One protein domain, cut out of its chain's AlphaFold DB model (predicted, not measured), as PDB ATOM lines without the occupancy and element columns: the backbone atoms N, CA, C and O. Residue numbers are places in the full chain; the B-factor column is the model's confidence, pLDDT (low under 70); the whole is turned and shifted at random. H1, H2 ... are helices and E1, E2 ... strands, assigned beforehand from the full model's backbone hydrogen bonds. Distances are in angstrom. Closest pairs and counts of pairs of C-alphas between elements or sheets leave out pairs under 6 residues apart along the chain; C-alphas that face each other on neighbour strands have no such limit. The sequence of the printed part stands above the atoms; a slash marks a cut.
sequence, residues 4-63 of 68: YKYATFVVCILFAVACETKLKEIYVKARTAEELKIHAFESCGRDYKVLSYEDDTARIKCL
ATOM      1  N   TYR A   4       3.631 -19.533 -34.954       64.75
ATOM      2  CA  TYR A   4       3.589 -18.464 -33.953       64.75
ATOM      3  C   TYR A   4       4.705 -17.432 -34.131       64.75
ATOM      4  O   TYR A   4       4.458 -16.248 -33.946       64.75
ATOM      5  N   LYS A   5       5.910 -17.840 -34.558       62.66
ATOM      6  CA  LYS A   5       7.031 -16.904 -34.752       62.66
ATOM      7  C   LYS A   5       6.765 -15.940 -35.907       62.66
ATOM      8  O   LYS A   5       7.074 -14.761 -35.786       62.66
ATOM      9  N   TYR A   6       6.156 -16.429 -36.991       67.12
ATOM     10  CA  TYR A   6       5.756 -15.588 -38.121       67.12
ATOM     11  C   TYR A   6       4.628 -14.626 -37.745       67.12
ATOM     12  O   TYR A   6       4.712 -13.445 -38.069       67.12
ATOM     13  N   ALA A   7       3.624 -15.098 -36.999       70.81
ATOM     14  CA  ALA A   7       2.543 -14.245 -36.512       70.81
ATOM     15  C   ALA A   7       3.068 -13.113 -35.612       70.81
ATOM     16  O   ALA A   7       2.706 -11.954 -35.808       70.81
ATOM     17  N   THR A   8       3.980 -13.416 -34.683       71.00
ATOM     18  CA  THR A   8       4.609 -12.399 -33.829       71.00
ATOM     19  C   THR A   8       5.424 -11.393 -34.645       71.00
ATOM     20  O   THR A   8       5.347 -10.195 -34.388       71.00
ATOM     21  N   PHE A   9       6.160 -11.850 -35.662       72.62
ATOM     22  CA  PHE A   9       6.972 -10.974 -36.508       72.62
ATOM     23  C   PHE A   9       6.116  -9.998 -37.329       72.62
ATOM     24  O   PHE A   9       6.412  -8.807 -37.385       72.62
ATOM     25  N   VAL A  10       5.009 -10.482 -37.903       74.69
ATOM     26  CA  VAL A  10       4.059  -9.647 -38.657       74.69
ATOM     27  C   VAL A  10       3.398  -8.609 -37.747       74.69
ATOM     28  O   VAL A  10       3.312  -7.441 -38.116       74.69
ATOM     29  N   VAL A  11       3.002  -8.999 -36.533       76.12
ATOM     30  CA  VAL A  11       2.428  -8.075 -35.543       76.12
ATOM     31  C   VAL A  11       3.423  -6.967 -35.171       76.12
ATOM     32  O   VAL A  11       3.049  -5.797 -35.168       76.12
ATOM     33  N   CYS A  12       4.698  -7.289 -34.937       69.88
ATOM     34  CA  CYS A  12       5.720  -6.281 -34.632       69.88
ATOM     35  C   CYS A  12       5.938  -5.278 -35.778       69.88
ATOM     36  O   CYS A  12       6.093  -4.086 -35.518       69.88
ATOM     37  N   ILE A  13       5.915  -5.734 -37.035       70.62
ATOM     38  CA  ILE A  13       6.053  -4.847 -38.200       70.62
ATOM     39  C   ILE A  13       4.844  -3.909 -38.310       70.62
ATOM     40  O   ILE A  13       5.017  -2.715 -38.546       70.62
ATOM     41  N   LEU A  14       3.628  -4.412 -38.077       66.75
ATOM     42  CA  LEU A  14       2.412  -3.592 -38.101       66.75
ATOM     43  C   LEU A  14       2.422  -2.508 -37.010       66.75
ATOM     44  O   LEU A  14       2.067  -1.362 -37.285       66.75
ATOM     45  N   PHE A  15       2.894  -2.829 -35.801       63.66
ATOM     46  CA  PHE A  15       3.038  -1.841 -34.725       63.66
ATOM     47  C   PHE A  15       4.116  -0.784 -35.014       63.66
ATOM     48  O   PHE A  15       3.945   0.371 -34.629       63.66
ATOM     49  N   ALA A  16       5.196  -1.137 -35.720       63.59
ATOM     50  CA  ALA A  16       6.233  -0.179 -36.107       63.59
ATOM     51  C   ALA A  16       5.746   0.823 -37.172       63.59
ATOM     52  O   ALA A  16       6.106   2.000 -37.120       63.59
ATOM     53  N   VAL A  17       4.898   0.384 -38.109       61.91
ATOM     54  CA  VAL A  17       4.346   1.241 -39.177       61.91
ATOM     55  C   VAL A  17       3.275   2.205 -38.649       61.91
ATOM     56  O   VAL A  17       3.147   3.312 -39.160       61.91
ATOM     57  N   ALA A  18       2.555   1.841 -37.584       62.09
ATOM     58  CA  ALA A  18       1.542   2.701 -36.965       62.09
ATOM     59  C   ALA A  18       2.119   3.871 -36.138       62.09
ATOM     60  O   ALA A  18       1.363   4.701 -35.630       62.09
ATOM     61  N   CYS A  19       3.446   3.966 -35.992       64.31
ATOM     62  CA  CYS A  19       4.101   5.044 -35.257       64.31
ATOM     63  C   CYS A  19       4.217   6.318 -36.121       64.31
ATOM     64  O   CYS A  19       5.306   6.785 -36.466       64.31
ATOM     65  N   GLU A  20       3.072   6.900 -36.488       60.34
ATOM     66  CA  GLU A  20       3.032   8.249 -37.045       60.34
ATOM     67  C   GLU A  20       3.347   9.259 -35.936       60.34
ATOM     68  O   GLU A  20       2.536   9.565 -35.062       60.34
ATOM     69  N   THR A  21       4.563   9.800 -35.973       61.16
ATOM     70  CA  THR A  21       4.994  10.879 -35.079       61.16
ATOM     71  C   THR A  21       4.274  12.171 -35.461       61.16
ATOM     72  O   THR A  21       4.768  12.964 -36.266       61.16
ATOM     73  N   LYS A  22       3.074  12.388 -34.901       67.88
ATOM     74  CA  LYS A  22       2.366  13.662 -35.051       67.88
ATOM     75  C   LYS A  22       3.228  14.785 -34.483       67.88
ATOM     76  O   LYS A  22       3.601  14.782 -33.313       67.88
ATOM     77  N   LEU A  23       3.542  15.747 -35.344       77.62
ATOM     78  CA  LEU A  23       4.216  16.978 -34.957       77.62
ATOM     79  C   LEU A  23       3.352  17.749 -33.953       77.62
ATOM     80  O   LEU A  23       2.137  17.855 -34.129       77.62
ATOM     81  N   LYS A  24       3.989  18.287 -32.910       83.94
ATOM     82  CA  LYS A  24       3.317  19.034 -31.844       83.94
ATOM     83  C   LYS A  24       2.770  20.352 -32.393       83.94
ATOM     84  O   LYS A  24       3.513  21.140 -32.975       83.94
ATOM     85  N   GLU A  25       1.484  20.593 -32.170       90.44
ATOM     86  CA  GLU A  25       0.820  21.862 -32.471       90.44
ATOM     87  C   GLU A  25       0.458  22.564 -31.158       90.44
ATOM     88  O   GLU A  25      -0.013  21.924 -30.217       90.44
ATOM     89  N   ILE A  26       0.729  23.865 -31.079       90.25
ATOM     90  CA  ILE A  26       0.526  24.708 -29.897       90.25
ATOM     91  C   ILE A  26      -0.266  25.960 -30.276       90.25
ATOM     92  O   ILE A  26      -0.188  26.437 -31.408       90.25
ATOM     93  N   TYR A  27      -0.995  26.499 -29.305       92.50
ATOM     94  CA  TYR A  27      -1.715  27.761 -29.425       92.50
ATOM     95  C   TYR A  27      -1.088  28.748 -28.454       92.50
ATOM     96  O   TYR A  27      -0.958  28.440 -27.268       92.50
ATOM     97  N   VAL A  28      -0.670  29.907 -28.950       91.88
ATOM     98  CA  VAL A  28      -0.039  30.941 -28.126       91.88
ATOM     99  C   VAL A  28      -0.767  32.253 -28.323       91.88
ATOM    100  O   VAL A  28      -1.060  32.641 -29.452       91.88
ATOM    101  N   LYS A  29      -1.058  32.936 -27.221       92.88
ATOM    102  CA  LYS A  29      -1.598  34.287 -27.269       92.88
ATOM    103  C   LYS A  29      -0.434  35.261 -27.407       92.88
ATOM    104  O   LYS A  29       0.463  35.248 -26.572       92.88
ATOM    105  N   ALA A  30      -0.436  36.068 -28.452       90.19
ATOM    106  CA  ALA A  30       0.586  37.068 -28.721       90.19
ATOM    107  C   ALA A  30      -0.094  38.251 -29.393       90.19
ATOM    108  O   ALA A  30      -0.785  38.044 -30.382       90.19
ATOM    109  N   ARG A  31       0.098  39.474 -28.892       89.25
ATOM    110  CA  ARG A  31      -0.499  40.686 -29.490       89.25
ATOM    111  C   ARG A  31       0.364  41.278 -30.597       89.25
ATOM    112  O   ARG A  31      -0.095  42.101 -31.381       89.25
ATOM    113  N   THR A  32       1.634  40.886 -30.640       90.56
ATOM    114  CA  THR A  32       2.603  41.374 -31.621       90.56
ATOM    115  C   THR A  32       3.349  40.221 -32.282       90.56
ATOM    116  O   THR A  32       3.458  39.114 -31.747       90.56
ATOM    117  N   ALA A  33       3.911  40.494 -33.458       88.38
ATOM    118  CA  ALA A  33       4.722  39.520 -34.179       88.38
ATOM    119  C   ALA A  33       6.027  39.162 -33.439       88.38
ATOM    120  O   ALA A  33       6.548  38.065 -33.637       88.38
ATOM    121  N   GLU A  34       6.566  40.056 -32.604       91.88
ATOM    122  CA  GLU A  34       7.747  39.770 -31.777       91.88
ATOM    123  C   GLU A  34       7.425  38.810 -30.634       91.88
ATOM    124  O   GLU A  34       8.100  37.789 -30.506       91.88
ATOM    125  N   GLU A  35       6.356  39.070 -29.874       92.38
ATOM    126  CA  GLU A  35       5.891  38.162 -28.813       92.38
ATOM    127  C   GLU A  35       5.623  36.759 -29.362       92.38
ATOM    128  O   GLU A  35       6.050  35.759 -28.784       92.38
ATOM    129  N   LEU A  36       4.982  36.678 -30.532       91.75
ATOM    130  CA  LEU A  36       4.708  35.413 -31.204       91.75
ATOM    131  C   LEU A  36       5.999  34.643 -31.482       91.75
ATOM    132  O   LEU A  36       6.076  33.454 -31.182       91.75
ATOM    133  N   LYS A  37       7.016  35.306 -32.045       90.94
ATOM    134  CA  LYS A  37       8.307  34.678 -32.365       90.94
ATOM    135  C   LYS A  37       9.023  34.180 -31.114       90.94
ATOM    136  O   LYS A  37       9.602  33.097 -31.167       90.94
ATOM    137  N   ILE A  38       8.971  34.937 -30.017       93.31
ATOM    138  CA  ILE A  38       9.571  34.551 -28.734       93.31
ATOM    139  C   ILE A  38       8.883  33.291 -28.202       93.31
ATOM    140  O   ILE A  38       9.544  32.275 -28.009       93.31
ATOM    141  N   HIS A  39       7.552  33.298 -28.086       92.50
ATOM    142  CA  HIS A  39       6.796  32.144 -27.588       92.50
ATOM    143  C   HIS A  39       6.925  30.903 -28.483       92.50
ATOM    144  O   HIS A  39       7.021  29.771 -27.990       92.50
ATOM    145  N   ALA A  40       6.961  31.101 -29.804       91.25
ATOM    146  CA  ALA A  40       7.219  30.040 -30.771       91.25
ATOM    147  C   ALA A  40       8.595  29.403 -30.545       91.25
ATOM    148  O   ALA A  40       8.725  28.177 -30.534       91.25
ATOM    149  N   PHE A  41       9.611  30.243 -30.341       91.38
ATOM    150  CA  PHE A  41      10.984  29.814 -30.130       91.38
ATOM    151  C   PHE A  41      11.171  29.103 -28.788       91.38
ATOM    152  O   PHE A  41      11.805  28.051 -28.746       91.38
ATOM    153  N   GLU A  42      10.581  29.609 -27.707       90.88
ATOM    154  CA  GLU A  42      10.617  28.957 -26.391       90.88
ATOM    155  C   GLU A  42       9.980  27.562 -26.422       90.88
ATOM    156  O   GLU A  42      10.457  26.637 -25.764       90.88
ATOM    157  N   SER A  43       8.929  27.383 -27.225       87.88
ATOM    158  CA  SER A  43       8.174  26.129 -27.272       87.88
ATOM    159  C   SER A  43       8.721  25.099 -28.264       87.88
ATOM    160  O   SER A  43       8.696  23.899 -27.982       87.88
ATOM    161  N   CYS A  44       9.163  25.542 -29.446       88.44
ATOM    162  CA  CYS A  44       9.556  24.680 -30.568       88.44
ATOM    163  C   CYS A  44      11.039  24.824 -30.972       88.44
ATOM    164  O   CYS A  44      11.524  24.066 -31.817       88.44
ATOM    165  N   GLY A  45      11.771  25.791 -30.413       88.25
ATOM    166  CA  GLY A  45      13.115  26.162 -30.853       88.25
ATOM    167  C   GLY A  45      13.107  26.885 -32.203       88.25
ATOM    168  O   GLY A  45      12.195  27.638 -32.526       88.25
ATOM    169  N   ARG A  46      14.134  26.651 -33.028       89.06
ATOM    170  CA  ARG A  46      14.248  27.271 -34.365       89.06
ATOM    171  C   ARG A  46      13.302  26.684 -35.412       89.06
ATOM    172  O   ARG A  46      13.046  27.324 -36.424       89.06
ATOM    173  N   ASP A  47      12.798  25.480 -35.173       89.88
ATOM    174  CA  ASP A  47      12.084  24.687 -36.165       89.88
ATOM    175  C   ASP A  47      10.571  24.758 -35.901       89.88
ATOM    176  O   ASP A  47       9.988  23.854 -35.296       89.88
ATOM    177  N   TYR A  48       9.922  25.840 -36.344       91.50
ATOM    178  CA  TYR A  48       8.472  26.028 -36.216       91.50
ATOM    179  C   TYR A  48       7.832  26.640 -37.466       91.50
ATOM    180  O   TYR A  48       8.489  27.287 -38.280       91.50
ATOM    181  N   LYS A  49       6.518  26.446 -37.601       92.12
ATOM    182  CA  LYS A  49       5.683  27.065 -38.632       92.12
ATOM    183  C   LYS A  49       4.425  27.651 -38.007       92.12
ATOM    184  O   LYS A  49       3.702  26.944 -37.312       92.12
ATOM    185  N   VAL A  50       4.141  28.916 -38.287       91.88
ATOM    186  CA  VAL A  50       2.852  29.535 -37.949       91.88
ATOM    187  C   VAL A  50       1.825  29.076 -38.984       91.88
ATOM    188  O   VAL A  50       2.074  29.181 -40.185       91.88
ATOM    189  N   LEU A  51       0.720  28.488 -38.527       92.00
ATOM    190  CA  LEU A  51      -0.349  27.957 -39.376       92.00
ATOM    191  C   LEU A  51      -1.472  28.974 -39.575       92.00
ATOM    192  O   LEU A  51      -1.914  29.175 -40.701       92.00
ATOM    193  N   SER A  52      -1.923  29.595 -38.488       92.19
ATOM    194  CA  SER A  52      -2.954  30.630 -38.498       92.19
ATOM    195  C   SER A  52      -2.742  31.601 -37.343       92.19
ATOM    196  O   SER A  52      -2.002  31.310 -36.397       92.19
ATOM    197  N   TYR A  53      -3.367  32.768 -37.452       90.94
ATOM    198  CA  TYR A  53      -3.370  33.797 -36.426       90.94
ATOM    199  C   TYR A  53      -4.755  34.447 -36.398       90.94
ATOM    200  O   TYR A  53      -5.153  35.075 -37.379       90.94
ATOM    201  N   GLU A  54      -5.488  34.242 -35.309       90.81
ATOM    202  CA  GLU A  54      -6.881  34.661 -35.117       90.81
ATOM    203  C   GLU A  54      -7.034  35.203 -33.690       90.81
ATOM    204  O   GLU A  54      -6.557  34.571 -32.751       90.81
ATOM    205  N   ASP A  55      -7.657  36.374 -33.519       90.06
ATOM    206  CA  ASP A  55      -7.967  36.976 -32.207       90.06
ATOM    207  C   ASP A  55      -6.791  36.968 -31.206       90.06
ATOM    208  O   ASP A  55      -6.860  36.399 -30.111       90.06
ATOM    209  N   ASP A  56      -5.665  37.567 -31.605       90.81
ATOM    210  CA  ASP A  56      -4.400  37.588 -30.853       90.81
ATOM    211  C   ASP A  56      -3.835  36.194 -30.514       90.81
ATOM    212  O   ASP A  56      -2.970  36.064 -29.646       90.81
ATOM    213  N   THR A  57      -4.314  35.132 -31.163       91.69
ATOM    214  CA  THR A  57      -3.922  33.746 -30.896       91.69
ATOM    215  C   THR A  57      -3.321  33.116 -32.144       91.69
ATOM    216  O   THR A  57      -3.965  32.955 -33.179       91.69
ATOM    217  N   ALA A  58      -2.059  32.712 -32.043       93.12
ATOM    218  CA  ALA A  58      -1.341  32.018 -33.095       93.12
ATOM    219  C   ALA A  58      -1.432  30.507 -32.911       93.12
ATOM    220  O   ALA A  58      -1.111  29.982 -31.840       93.12
ATOM    221  N   ARG A  59      -1.759  29.793 -33.987       93.56
ATOM    222  CA  ARG A  59      -1.576  28.345 -34.072       93.56
ATOM    223  C   ARG A  59      -0.215  28.051 -34.684       93.56
ATOM    224  O   ARG A  59       0.056  28.420 -35.826       93.56
ATOM    225  N   ILE A  60       0.639  27.357 -33.945       93.31
ATOM    226  CA  ILE A  60       2.024  27.072 -34.329       93.31
ATOM    227  C   ILE A  60       2.246  25.566 -34.356       93.31
ATOM    228  O   ILE A  60       1.816  24.838 -33.467       93.31
ATOM    229  N   LYS A  61       2.957  25.089 -35.373       92.00
ATOM    230  CA  LYS A  61       3.392  23.703 -35.521       92.00
ATOM    231  C   LYS A  61       4.899  23.616 -35.337       92.00
ATOM    232  O   LYS A  61       5.644  24.220 -36.107       92.00
ATOM    233  N   CYS A  62       5.355  22.847 -34.353       90.56
ATOM    234  CA  CYS A  62       6.771  22.526 -34.227       90.56
ATOM    235  C   CYS A  62       7.152  21.550 -35.349       90.56
ATOM    236  O   CYS A  62       6.497  20.525 -35.527       90.56
ATOM    237  N   LEU A  63       8.193  21.859 -36.121       86.50
ATOM    238  CA  LEU A  63       8.626  21.050 -37.267       86.50
ATOM    239  C   LEU A  63       9.650  19.980 -36.885       86.50
ATOM    240  O   LEU A  63       9.866  19.031 -37.638       86.50
TER     241      LEU A  63
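This is residues 4 to 63 of the 68 residues of an uncharacterized protein of marine metagenome (UniProt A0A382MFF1). A small head, made of a three-stranded sheet with helix H2 over one face and the other face bare, sits at one end of a long arm; the arm is helix H1 and part of the stretch after it, residues 4 to 21, which stick out free of the head. The printed part has 60 residues, with two named helices and three named strands in the order H1, E1, H2, E2, E3, a mixed class of helices and strands. The sheet's order is E1, E3, E2, antiparallel throughout. The whole is extended, with a radius of gyration of the C-alphas of 18.5 A, and its C-alphas span 60 by 21 by 12 A, the arm making much of the length.

In the sheet, E1 is residues 25 to 29, 13.7 A from first to last C-alpha. E3 is residues 57 to 62, 15.9 A long, and its last C-alpha, Cys 62, is at (6.771, 22.526, -34.227). E2 is residues 48 to 54, 17.6 A long. H2 is residues 33 to 44, 16.0 A long, from C-alpha 33 at (4.722, 39.520, -34.179). H1 is residues 4 to 17, 20.4 A long, from C-alpha 4 at (3.589, -18.464, -33.953).

E3 is the inner strand, and E1 and E2 are the edge strands. E1 and E3 are antiparallel at 149 degrees, with N 26 and O 60 within hydrogen-bond range at 2.8 A. E2 and E3 form a hairpin, antiparallel at 160 degrees, with N 49 and O 61 at 2.8 A and N 59 and O 52 at 2.9 A. The sheet is only just strongly twisted, its C-alphas lying up to 4.1 A off its best plane. H2 is on the sheet at a height of 8.7 A, giving two layers, a helix on one face of a sheet. It lies over E3 and, only just, over E2, with 3 of its 12 C-alphas falling on E2. It runs slantwise to the strands, at 36 degrees to E3 on the local plane. The closest C-alphas of H2 and E3 are those of Cys 44 and Cys 62, 5.1 A apart. E1, H2 and E2 make a split strand-helix-strand unit, two strands running the same way with a helix between them along the chain and E3 between them in the sheet; its crossover is right-handed. H1 is not on the sheet, and it is apart from H2, E2 and E3. In H1 and H2 every O i to N i+4 pair is within hydrogen-bond range.

The C-alphas farthest apart are those of Tyr 4 and Thr 32, 59.9 A. Without residues 4 to 21 the body spans 26 by 16 by 10 A. The printed part has no cut. The link from H1 to E1, 7 residues, is short, and the other links are tight. The mean pLDDT of the printed part is 83.0; residues 4 to 6, 12 and 14 to 22 are under 70.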